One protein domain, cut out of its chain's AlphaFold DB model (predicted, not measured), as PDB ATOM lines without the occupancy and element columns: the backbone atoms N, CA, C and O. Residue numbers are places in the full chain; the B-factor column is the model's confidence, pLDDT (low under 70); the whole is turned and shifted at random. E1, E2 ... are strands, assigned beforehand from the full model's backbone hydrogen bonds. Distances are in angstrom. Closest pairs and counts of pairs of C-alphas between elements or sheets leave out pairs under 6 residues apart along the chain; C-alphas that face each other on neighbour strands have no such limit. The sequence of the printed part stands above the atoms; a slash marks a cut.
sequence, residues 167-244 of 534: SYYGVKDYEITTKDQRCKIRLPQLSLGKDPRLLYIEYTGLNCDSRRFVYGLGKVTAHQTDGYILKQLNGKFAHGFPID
ATOM      1  N   SER A 167      -9.730  32.336 -92.635       89.00
ATOM      2  CA  SER A 167      -9.705  32.403 -94.100       89.00
ATOM      3  C   SER A 167      -8.641  31.464 -94.670       89.00
ATOM      4  O   SER A 167      -7.480  31.526 -94.261       89.00
ATOM      5  N   TYR A 168      -9.007  30.614 -95.632       88.75
ATOM      6  CA  TYR A 168      -8.123  29.609 -96.231       88.75
ATOM      7  C   TYR A 168      -7.726  29.979 -97.668       88.75
ATOM      8  O   TYR A 168      -8.590  30.198 -98.512       88.75
ATOM      9  N   TYR A 169      -6.424  29.970 -97.971       83.12
ATOM     10  CA  TYR A 169      -5.882  30.244 -99.309       83.12
ATOM     11  C   TYR A 169      -5.028  29.074 -99.797       83.12
ATOM     12  O   TYR A 169      -3.889  28.894 -99.365       83.12
ATOM     13  N   GLY A 170      -5.591  28.258-100.691       76.69
ATOM     14  CA  GLY A 170      -4.878  27.132-101.310       76.69
ATOM     15  C   GLY A 170      -4.506  25.993-100.351       76.69
ATOM     16  O   GLY A 170      -3.743  25.109-100.726       76.69
ATOM     17  N   VAL A 171      -5.038  25.996 -99.125       83.69
ATOM     18  CA  VAL A 171      -4.776  24.988 -98.088       83.69
ATOM     19  C   VAL A 171      -6.068  24.590 -97.383       83.69
ATOM     20  O   VAL A 171      -7.060  25.313 -97.433       83.69
ATOM     21  N   LYS A 172      -6.050  23.437 -96.713       81.44
ATOM     22  CA  LYS A 172      -7.129  22.960 -95.842       81.44
ATOM     23  C   LYS A 172      -6.520  22.345 -94.587       81.44
ATOM     24  O   LYS A 172      -5.472  21.700 -94.666       81.44
ATOM     25  N   ASP A 173      -7.197  22.519 -93.460       86.25
ATOM     26  CA  ASP A 173      -6.894  21.787 -92.235       86.25
ATOM     27  C   ASP A 173      -7.979  20.735 -92.012       86.25
ATOM     28  O   ASP A 173      -9.154  20.965 -92.298       86.25
ATOM     29  N   TYR A 174      -7.582  19.578 -91.499       85.00
ATOM     30  CA  TYR A 174      -8.522  18.547 -91.099       85.00
ATOM     31  C   TYR A 174      -8.962  18.784 -89.665       85.00
ATOM     32  O   TYR A 174      -8.128  18.962 -88.772       85.00
ATOM     33  N   GLU A 175     -10.272  18.753 -89.452       90.50
ATOM     34  CA  GLU A 175     -10.853  18.789 -88.120       90.50
ATOM     35  C   GLU A 175     -11.100  17.361 -87.644       90.50
ATOM     36  O   GLU A 175     -11.930  16.652 -88.208       90.50
ATOM     37  N   ILE A 176     -10.361  16.935 -86.619       91.00
ATOM     38  CA  ILE A 176     -10.557  15.625 -85.987       91.00
ATOM     39  C   ILE A 176     -11.230  15.849 -84.645       91.00
ATOM     40  O   ILE A 176     -10.771  16.683 -83.859       91.00
ATOM     41  N   THR A 177     -12.304  15.109 -84.383       94.44
ATOM     42  CA  THR A 177     -13.078  15.227 -83.148       94.44
ATOM     43  C   THR A 177     -12.777  14.102 -82.167       94.44
ATOM     44  O   THR A 177     -12.257  13.046 -82.526       94.44
ATOM     45  N   THR A 178     -13.124  14.303 -80.903       94.19
ATOM     46  CA  THR A 178     -13.288  13.199 -79.953       94.19
ATOM     47  C   THR A 178     -14.418  12.266 -80.403       94.19
ATOM     48  O   THR A 178     -15.279  12.665 -81.193       94.19
ATOM     49  N   LYS A 179     -14.448  11.025 -79.889       90.50
ATOM     50  CA  LYS A 179     -15.528  10.054 -80.181       90.50
ATOM     51  C   LYS A 179     -16.915  10.587 -79.818       90.50
ATOM     52  O   LYS A 179     -17.871  10.381 -80.552       90.50
ATOM     53  N   ASP A 180     -17.000  11.311 -78.708       91.19
ATOM     54  CA  ASP A 180     -18.215  11.978 -78.232       91.19
ATOM     55  C   ASP A 180     -18.492  13.326 -78.928       91.19
ATOM     56  O   ASP A 180     -19.430  14.031 -78.567       91.19
ATOM     57  N   GLN A 181     -17.651  13.712 -79.895       90.38
ATOM     58  CA  GLN A 181     -17.720  14.958 -80.658       90.38
ATOM     59  C   GLN A 181     -17.698  16.249 -79.819       90.38
ATOM     60  O   GLN A 181     -17.959  17.330 -80.354       90.38
ATOM     61  N   ARG A 182     -17.355  16.189 -78.528       90.75
ATOM     62  CA  ARG A 182     -17.319  17.369 -77.649       90.75
ATOM     63  C   ARG A 182     -16.193  18.330 -77.992       90.75
ATOM     64  O   ARG A 182     -16.346  19.535 -77.812       90.75
ATOM     65  N   CYS A 183     -15.080  17.808 -78.493       94.94
ATOM     66  CA  CYS A 183     -13.885  18.586 -78.765       94.94
ATOM     67  C   CYS A 183     -13.286  18.237 -80.118       94.94
ATOM     68  O   CYS A 183     -13.467  17.131 -80.623       94.94
ATOM     69  N   LYS A 184     -12.547  19.180 -80.695       94.44
ATOM     70  CA  LYS A 184     -11.869  19.022 -81.974       94.44
ATOM     71  C   LYS A 184     -10.534  19.750 -82.032       94.44
ATOM     72  O   LYS A 184     -10.314  20.755 -81.356       94.44
ATOM     73  N   ILE A 185      -9.647  19.235 -82.871       93.00
ATOM     74  CA  ILE A 185      -8.357  19.848 -83.207       93.00
ATOM     75  C   ILE A 185      -8.304  20.172 -84.694       93.00
ATOM     76  O   ILE A 185      -9.063  19.603 -85.475       93.00
ATOM     77  N   ARG A 186      -7.363  21.029 -85.089       91.19
ATOM     78  CA  ARG A 186      -7.005  21.276 -86.485       91.19
ATOM     79  C   ARG A 186      -5.622  20.723 -86.770       91.19
ATOM     80  O   ARG A 186      -4.644  21.138 -86.148       91.19
ATOM     81  N   LEU A 187      -5.544  19.822 -87.743       83.25
ATOM     82  CA  LEU A 187      -4.287  19.296 -88.258       83.25
ATOM     83  C   LEU A 187      -4.101  19.725 -89.714       83.25
ATOM     84  O   LEU A 187      -4.860  19.284 -90.583       83.25
ATOM     85  N   PRO A 188      -3.102  20.575 -89.999       72.06
ATOM     86  CA  PRO A 188      -2.726  20.900 -91.367       72.06
ATOM     87  C   PRO A 188      -2.294  19.624 -92.075       72.06
ATOM     88  O   PRO A 188      -1.440  18.924 -91.539       72.06
ATOM     89  N   GLN A 189      -2.917  19.328 -93.223       62.75
ATOM     90  CA  GLN A 189      -2.654  18.164 -94.080       62.75
ATOM     91  C   GLN A 189      -2.154  16.926 -93.314       62.75
ATOM     92  O   GLN A 189      -0.952  16.729 -93.146       62.75
ATOM     93  N   LEU A 190      -3.071  16.063 -92.865       56.34
ATOM     94  CA  LEU A 190      -2.685  14.728 -92.411       56.34
ATOM     95  C   LEU A 190      -1.915  14.055 -93.552       56.34
ATOM     96  O   LEU A 190      -2.508  13.695 -94.565       56.34
ATOM     97  N   SER A 191      -0.605  13.863 -93.382       50.69
ATOM     98  CA  SER A 191       0.226  12.995 -94.229       50.69
ATOM     99  C   SER A 191      -0.116  11.524 -93.983       50.69
ATOM    100  O   SER A 191       0.747  10.685 -93.754       50.69
ATOM    101  N   LEU A 192      -1.401  11.216 -93.933       52.66
ATOM    102  CA  LEU A 192      -1.954   9.898 -93.739       52.66
ATOM    103  C   LEU A 192      -2.988   9.819 -94.847       52.66
ATOM    104  O   LEU A 192      -3.962  10.562 -94.808       52.66
ATOM    105  N   GLY A 193      -2.764   8.986 -95.862       51.88
ATOM    106  CA  GLY A 193      -3.719   8.748 -96.954       51.88
ATOM    107  C   GLY A 193      -5.006   8.054 -96.486       51.88
ATOM    108  O   GLY A 193      -5.462   7.114 -97.123       51.88
ATOM    109  N   LYS A 194      -5.542   8.453 -95.330       59.94
ATOM    110  CA  LYS A 194      -6.660   7.855 -94.610       59.94
ATOM    111  C   LYS A 194      -7.801   8.861 -94.528       59.94
ATOM    112  O   LYS A 194      -7.583  10.060 -94.369       59.94
ATOM    113  N   ASP A 195      -9.017   8.344 -94.630       70.62
ATOM    114  CA  ASP A 195     -10.244   9.122 -94.505       70.62
ATOM    115  C   ASP A 195     -10.330   9.759 -93.099       70.62
ATOM    116  O   ASP A 195     -10.278   9.026 -92.107       70.62
ATOM    117  N   PRO A 196     -10.484  11.093 -92.979       68.81
ATOM    118  CA  PRO A 196     -10.619  11.784 -91.695       68.81
ATOM    119  C   PRO A 196     -11.756  11.250 -90.819       68.81
ATOM    120  O   PRO A 196     -11.688  11.358 -89.600       68.81
ATOM    121  N   ARG A 197     -12.789  10.646 -91.426       77.75
ATOM    122  CA  ARG A 197     -13.919  10.029 -90.712       77.75
ATOM    123  C   ARG A 197     -13.520   8.796 -89.903       77.75
ATOM    124  O   ARG A 197     -14.252   8.400 -89.005       77.75
ATOM    125  N   LEU A 198     -12.373   8.195 -90.214       83.44
ATOM    126  CA  LEU A 198     -11.818   7.054 -89.485       83.44
ATOM    127  C   LEU A 198     -10.889   7.488 -88.349       83.44
ATOM    128  O   LEU A 198     -10.193   6.646 -87.782       83.44
ATOM    129  N   LEU A 199     -10.831   8.784 -88.038       88.25
ATOM    130  CA  LEU A 199      -9.925   9.336 -87.044       88.25
ATOM    131  C   LEU A 199     -10.701   9.904 -85.861       88.25
ATOM    132  O   LEU A 199     -11.742  10.535 -86.027       88.25
ATOM    133  N   TYR A 200     -10.153   9.734 -84.664       92.56
ATOM    134  CA  TYR A 200     -10.629  10.422 -83.470       92.56
ATOM    135  C   TYR A 200      -9.456  10.880 -82.610       92.56
ATOM    136  O   TYR A 200      -8.340  10.381 -82.742       92.56
ATOM    137  N   ILE A 201      -9.701  11.840 -81.722       94.25
ATOM    138  CA  ILE A 201      -8.712  12.274 -80.732       94.25
ATOM    139  C   ILE A 201      -9.104  11.878 -79.313       94.25
ATOM    140  O   ILE A 201     -10.282  11.830 -78.962       94.25
ATOM    141  N   GLU A 202      -8.089  11.674 -78.488       95.31
ATOM    142  CA  GLU A 202      -8.162  11.700 -77.032       95.31
ATOM    143  C   GLU A 202      -7.252  12.816 -76.529       95.31
ATOM    144  O   GLU A 202      -6.241  13.134 -77.161       95.31
ATOM    145  N   TYR A 203      -7.605  13.446 -75.413       94.75
ATOM    146  CA  TYR A 203      -6.809  14.536 -74.870       94.75
ATOM    147  C   TYR A 203      -6.755  14.512 -73.344       94.75
ATOM    148  O   TYR A 203      -7.689  14.063 -72.684       94.75
ATOM    149  N   THR A 204      -5.665  15.033 -72.786       92.19
ATOM    150  CA  THR A 204      -5.462  15.184 -71.340       92.19
ATOM    151  C   THR A 204      -4.898  16.569 -71.024       92.19
ATOM    152  O   THR A 204      -4.079  17.102 -71.774       92.19
ATOM    153  N   GLY A 205      -5.368  17.184 -69.933       88.62
ATOM    154  CA  GLY A 205      -4.947  18.527 -69.499       88.62
ATOM    155  C   GLY A 205      -5.478  19.699 -70.341       88.62
ATOM    156  O   GLY A 205      -5.157  20.848 -70.059       88.62
ATOM    157  N   LEU A 206      -6.299  19.439 -71.361       91.19
ATOM    158  CA  LEU A 206      -6.824  20.462 -72.271       91.19
ATOM    159  C   LEU A 206      -8.294  20.788 -71.993       91.19
ATOM    160  O   LEU A 206      -9.050  19.967 -71.475       91.19
ATOM    161  N   ASN A 207      -8.701  21.992 -72.385       91.81
ATOM    162  CA  ASN A 207     -10.090  22.447 -72.387       91.81
ATOM    163  C   ASN A 207     -10.555  22.695 -73.828       91.81
ATOM    164  O   ASN A 207      -9.735  22.701 -74.744       91.81
ATOM    165  N   CYS A 208     -11.856  22.899 -74.039       91.88
ATOM    166  CA  CYS A 208     -12.426  23.154 -75.364       91.88
ATOM    167  C   CYS A 208     -13.235  24.445 -75.353       91.88
ATOM    168  O   CYS A 208     -13.985  24.691 -74.407       91.88
ATOM    169  N   ASP A 209     -13.025  25.294 -76.359       86.94
ATOM    170  CA  ASP A 209     -13.698  26.588 -76.466       86.94
ATOM    171  C   ASP A 209     -15.178  26.421 -76.861       86.94
ATOM    172  O   ASP A 209     -15.658  25.314 -77.121       86.94
ATOM    173  N   SER A 210     -15.923  27.527 -76.940       86.12
ATOM    174  CA  SER A 210     -17.336  27.514 -77.352       86.12
ATOM    175  C   SER A 210     -17.568  26.968 -78.767       86.12
ATOM    176  O   SER A 210     -18.688  26.606 -79.116       86.12
ATOM    177  N   ARG A 211     -16.516  26.865 -79.586       87.81
ATOM    178  CA  ARG A 211     -16.535  26.281 -80.935       87.81
ATOM    179  C   ARG A 211     -15.950  24.867 -80.950       87.81
ATOM    180  O   ARG A 211     -15.687  24.326 -82.027       87.81
ATOM    181  N   ARG A 212     -15.797  24.260 -79.767       94.00
ATOM    182  CA  ARG A 212     -15.269  22.915 -79.505       94.00
ATOM    183  C   ARG A 212     -13.777  22.749 -79.785       94.00
ATOM    184  O   ARG A 212     -13.288  21.628 -79.746       94.00
ATOM    185  N   PHE A 213     -13.023  23.806 -80.063       93.81
ATOM    186  CA  PHE A 213     -11.595  23.662 -80.323       93.81
ATOM    187  C   PHE A 213     -10.794  23.501 -79.040       93.81
ATOM    188  O   PHE A 213     -10.975  24.273 -78.100       93.81
ATOM    189  N   VAL A 214      -9.862  22.544 -79.026       93.75
ATOM    190  CA  VAL A 214      -8.984  22.360 -77.866       93.75
ATOM    191  C   VAL A 214      -8.064  23.569 -77.651       93.75
ATOM    192  O   VAL A 214      -7.554  24.170 -78.606       93.75
ATOM    193  N   TYR A 215      -7.824  23.908 -76.387       93.38
ATOM    194  CA  TYR A 215      -6.898  24.947 -75.954       93.38
ATOM    195  C   TYR A 215      -6.285  24.621 -74.582       93.38
ATOM    196  O   TYR A 215      -6.831  23.830 -73.809       93.38
ATOM    197  N   GLY A 216      -5.153  25.254 -74.268       90.75
ATOM    198  CA  GLY A 216      -4.432  25.068 -73.001       90.75
ATOM    199  C   GLY A 216      -3.146  24.252 -73.150       90.75
ATOM    200  O   GLY A 216      -2.684  24.019 -74.264       90.75
ATOM    201  N   LEU A 217      -2.537  23.863 -72.029       92.00
ATOM    202  CA  LEU A 217      -1.349  23.006 -71.995       92.00
ATOM    203  C   LEU A 217      -1.765  21.563 -71.741       92.00
ATOM    204  O   LEU A 217      -2.458  21.292 -70.771       92.00
ATOM    205  N   GLY A 218      -1.312  20.634 -72.572       92.62
ATOM    206  CA  GLY A 218      -1.644  19.232 -72.389       92.62
ATOM    207  C   GLY A 218      -1.189  18.363 -73.544       92.62
ATOM    208  O   GLY A 218      -0.201  18.651 -74.226       92.62
ATOM    209  N   LYS A 219      -1.909  17.268 -73.745       93.12
ATOM    210  CA  LYS A 219      -1.581  16.244 -74.731       93.12
ATOM    211  C   LYS A 219      -2.818  15.888 -75.537       93.12
ATOM    212  O   LYS A 219      -3.905  15.765 -74.982       93.12
ATOM    213  N   VAL A 220      -2.625  15.691 -76.836       93.56
ATOM    214  CA  VAL A 220      -3.610  15.119 -77.752       93.56
ATOM    215  C   VAL A 220      -3.010  13.893 -78.421       93.56
ATOM    216  O   VAL A 220      -1.919  13.962 -78.986       93.56
ATOM    217  N   THR A 221      -3.736  12.786 -78.398       93.31
ATOM    218  CA  THR A 221      -3.406  11.574 -79.146       93.31
ATOM    219  C   THR A 221      -4.450  11.395 -80.240       93.31
ATOM    220  O   THR A 221      -5.644  11.357 -79.961       93.31
ATOM    221  N   ALA A 222      -4.012  11.326 -81.493       89.81
ATOM    222  CA  ALA A 222      -4.856  11.009 -82.634       89.81
ATOM    223  C   ALA A 222      -4.804   9.502 -82.897       89.81
ATOM    224  O   ALA A 222      -3.724   8.929 -83.069       89.81
ATOM    225  N   HIS A 223      -5.977   8.890 -82.959       90.38
ATOM    226  CA  HIS A 223      -6.188   7.470 -83.178       90.38
ATOM    227  C   HIS A 223      -6.940   7.243 -84.482       90.38
ATOM    228  O   HIS A 223      -7.716   8.090 -84.928       90.38
ATOM    229  N   GLN A 224      -6.749   6.067 -85.060       88.50
ATOM    230  CA  GLN A 224      -7.672   5.504 -86.031       88.50
ATOM    231  C   GLN A 224      -8.779   4.714 -85.308       88.50
ATOM    232  O   GLN A 224      -8.616   4.314 -84.157       88.50
ATOM    233  N   THR A 225      -9.917   4.483 -85.963       85.62
ATOM    234  CA  THR A 225     -11.072   3.739 -85.419       85.62
ATOM    235  C   THR A 225     -10.754   2.329 -84.917       85.62
ATOM    236  O   THR A 225     -11.473   1.834 -84.056       85.62
ATOM    237  N   ASP A 226      -9.693   1.696 -85.417       85.38
ATOM    238  CA  ASP A 226      -9.186   0.394 -84.955       85.38
ATOM    239  C   ASP A 226      -8.340   0.482 -83.666       85.38
ATOM    240  O   ASP A 226      -7.864  -0.531 -83.161       85.38
ATOM    241  N   GLY A 227      -8.161   1.687 -83.115       84.94
ATOM    242  CA  GLY A 227      -7.385   1.958 -81.907       84.94
ATOM    243  C   GLY A 227      -5.914   2.290 -82.166       84.94
ATOM    244  O   GLY A 227      -5.225   2.723 -81.237       84.94
ATOM    245  N   TYR A 228      -5.425   2.161 -83.406       87.50
ATOM    246  CA  TYR A 228      -4.034   2.455 -83.744       87.50
ATOM    247  C   TYR A 228      -3.698   3.936 -83.517       87.50
ATOM    248  O   TYR A 228      -4.406   4.832 -83.984       87.50
ATOM    249  N   ILE A 229      -2.593   4.208 -82.818       88.75
ATOM    250  CA  ILE A 229      -2.127   5.571 -82.540       88.75
ATOM    251  C   ILE A 229      -1.381   6.108 -83.760       88.75
ATOM    252  O   ILE A 229      -0.321   5.609 -84.124       88.75
ATOM    253  N   LEU A 230      -1.910   7.167 -84.367       82.75
ATOM    254  CA  LEU A 230      -1.320   7.794 -85.550       82.75
ATOM    255  C   LEU A 230      -0.308   8.870 -85.187       82.75
ATOM    256  O   LEU A 230       0.740   8.994 -85.818       82.75
ATOM    257  N   LYS A 231      -0.654   9.704 -84.204       85.06
ATOM    258  CA  LYS A 231       0.183  10.828 -83.795       85.06
ATOM    259  C   LYS A 231      -0.112  11.213 -82.361       85.06
ATOM    260  O   LYS A 231      -1.265  11.250 -81.947       85.06
ATOM    261  N   GLN A 232       0.930  11.591 -81.637       89.38
ATOM    262  CA  GLN A 232       0.804  12.236 -80.342       89.38
ATOM    263  C   GLN A 232       1.380  13.648 -80.427       89.38
ATOM    264  O   GLN A 232       2.471  13.855 -80.957       89.38
ATOM    265  N   LEU A 233       0.634  14.616 -79.913       89.00
ATOM    266  CA  LEU A 233       0.999  16.022 -79.856       89.00
ATOM    267  C   LEU A 233       0.999  16.451 -78.394       89.00
ATOM    268  O   LEU A 233      -0.030  16.383 -77.727       89.00
ATOM    269  N   ASN A 234       2.150  16.891 -77.902       88.62
ATOM    270  CA  ASN A 234       2.295  17.412 -76.548       88.62
ATOM    271  C   ASN A 234       2.597  18.907 -76.633       88.62
ATOM    272  O   ASN A 234       3.362  19.327 -77.501       88.62
ATOM    273  N   GLY A 235       2.047  19.692 -75.713       87.75
ATOM    274  CA  GLY A 235       2.389  21.100 -75.581       87.75
ATOM    275  C   GLY A 235       1.166  21.989 -75.464       87.75
ATOM    276  O   GLY A 235       0.186  21.650 -74.803       87.75
ATOM    277  N   LYS A 236       1.254  23.173 -76.066       92.56
ATOM    278  CA  LYS A 236       0.224  24.197 -75.963       92.56
ATOM    279  C   LYS A 236      -0.699  24.149 -77.167       92.56
ATOM    280  O   LYS A 236      -0.247  23.978 -78.292       92.56
ATOM    281  N   PHE A 237      -1.985  24.359 -76.936       92.94
ATOM    282  CA  PHE A 237      -2.994  24.435 -77.978       92.94
ATOM    283  C   PHE A 237      -3.728  25.774 -77.923       92.94
ATOM    284  O   PHE A 237      -4.030  26.288 -76.841       92.94
ATOM    285  N   ALA A 238      -4.021  26.328 -79.097       92.38
ATOM    286  CA  ALA A 238      -4.847  27.520 -79.263       92.38
ATOM    287  C   ALA A 238      -5.726  27.356 -80.504       92.38
ATOM    288  O   ALA A 238      -5.223  27.034 -81.581       92.38
ATOM    289  N   HIS A 239      -7.040  27.551 -80.360       91.25
ATOM    290  CA  HIS A 239      -8.021  27.389 -81.448       91.25
ATOM    291  C   HIS A 239      -7.902  26.048 -82.195       91.25
ATOM    292  O   HIS A 239      -8.108  25.975 -83.410       91.25
ATOM    293  N   GLY A 240      -7.547  24.985 -81.463       92.69
ATOM    294  CA  GLY A 240      -7.398  23.631 -81.988       92.69
ATOM    295  C   GLY A 240      -6.051  23.356 -82.648       92.69
ATOM    296  O   GLY A 240      -5.807  22.218 -83.041       92.69
ATOM    297  N   PHE A 241      -5.177  24.355 -82.766       93.62
ATOM    298  CA  PHE A 241      -3.850  24.197 -83.342       93.62
ATOM    299  C   PHE A 241      -2.805  23.886 -82.265       93.62
ATOM    300  O   PHE A 241      -2.813  24.547 -81.224       93.62
ATOM    301  N   PRO A 242      -1.879  22.946 -82.515       93.00
ATOM    302  CA  PRO A 242      -0.694  22.767 -81.684       93.00
ATOM    303  C   PRO A 242       0.280  23.928 -81.913       93.00
ATOM    304  O   PRO A 242       0.751  24.149 -83.028       93.00
ATOM    305  N   ILE A 243       0.583  24.673 -80.859       93.31
ATOM    306  CA  ILE A 243       1.456  25.847 -80.866       93.31
ATOM    307  C   ILE A 243       2.692  25.549 -80.018       93.31
ATOM    308  O   ILE A 243       2.615  24.852 -79.003       93.31
ATOM    309  N   ASP A 244       3.828  26.118 -80.408       91.06
ATOM    310  CA  ASP A 244       5.032  26.147 -79.584       91.06
ATOM    311  C   ASP A 244       4.708  26.616 -78.140       91.06
ATOM    312  O   ASP A 244       4.154  27.709 -77.954       91.06
TER     313      ASP A 244
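Overview. This is residues 167 to 244 of the 534 residues of an uncharacterized protein of Zooshikella ganghwensis (UniProt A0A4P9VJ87). A small, loosely formed barrel-like body is made by a strongly twisted, curled sheet of E4, E5, E6 and E7, with the hairpin of E2 and E3 set across its open side. E5 and E6 bend sharply, so that their far parts and E7 come round towards E3, while E1 lies off at the end of a tail, away from the other strands. The printed part has 78 residues with no named helix and seven named strands, E1 to E7 in chain order; the class is all strand. The large sheet has the order E4, E5, E6, E7 and the small one E2, E3, both antiparallel. The whole is compact, with a radius of gyration of the C-alphas of 11.8 A and spans of 33 by 29 by 22 A.

Along the chain. Begin with the large sheet: find C-alpha 199 at (-9.925, 9.336, -87.044), where E4, residues 199 to 204, starts its 17.3 A run. E5, residues 214 to 224, is the longest strand by residues and measures 18.8 A from first to last C-alpha, with a bend of 131 degrees at residue 217. E6, residues 229 to 238, measures 22.4 A and bends by 85 degrees at residue 235. E7, residues 241 to 243, ends at C-alpha 243, (1.456, 25.847, -80.866). Then look for E2, residues 173 to 177, 12.8 A, and E3, residues 184 to 188, 13.2 A. E1, residues 167 to 169, begins at C-alpha 167, (-9.705, 32.403, -94.100).

Arrangement. In the large sheet E4, E5, E6 and E7 form a meander, each strand the antiparallel neighbour of the one before, and E4 and E7 are the edge strands. Between E4 and E5, a hairpin at 143 degrees, look for N 202 and O 221, 2.9 A apart. In the hairpin of E5 and E6, N 220 and O 233 are 2.8 A apart; in that of E6 and E7, N 243 and O 236 are 2.8 A apart. Residues 207 to 208 also pair, antiparallel, with residues 214 to 215 of E5. E2 and E3 are a hairpin at 153 degrees, with N 174 and O 187 within hydrogen-bond range at 2.9 A. The closest C-alphas of E2 and E4 are those of Thr 177 and Tyr 200, 5.4 A apart. The closest of E3 and E7 are those of Arg 186 and Phe 241, 5.3 A apart. E3 and E6 are apart, and E1 pairs with no named strand.

Size, cuts and confidence. The C-alphas of Ser 167 and Asp 226, the two farthest apart, are 33.3 A from each other. The printed part has no cut, and no link is long. Mean pLDDT of the printed part is 86.4; residues 189 to 194 and residue 196 are under 70.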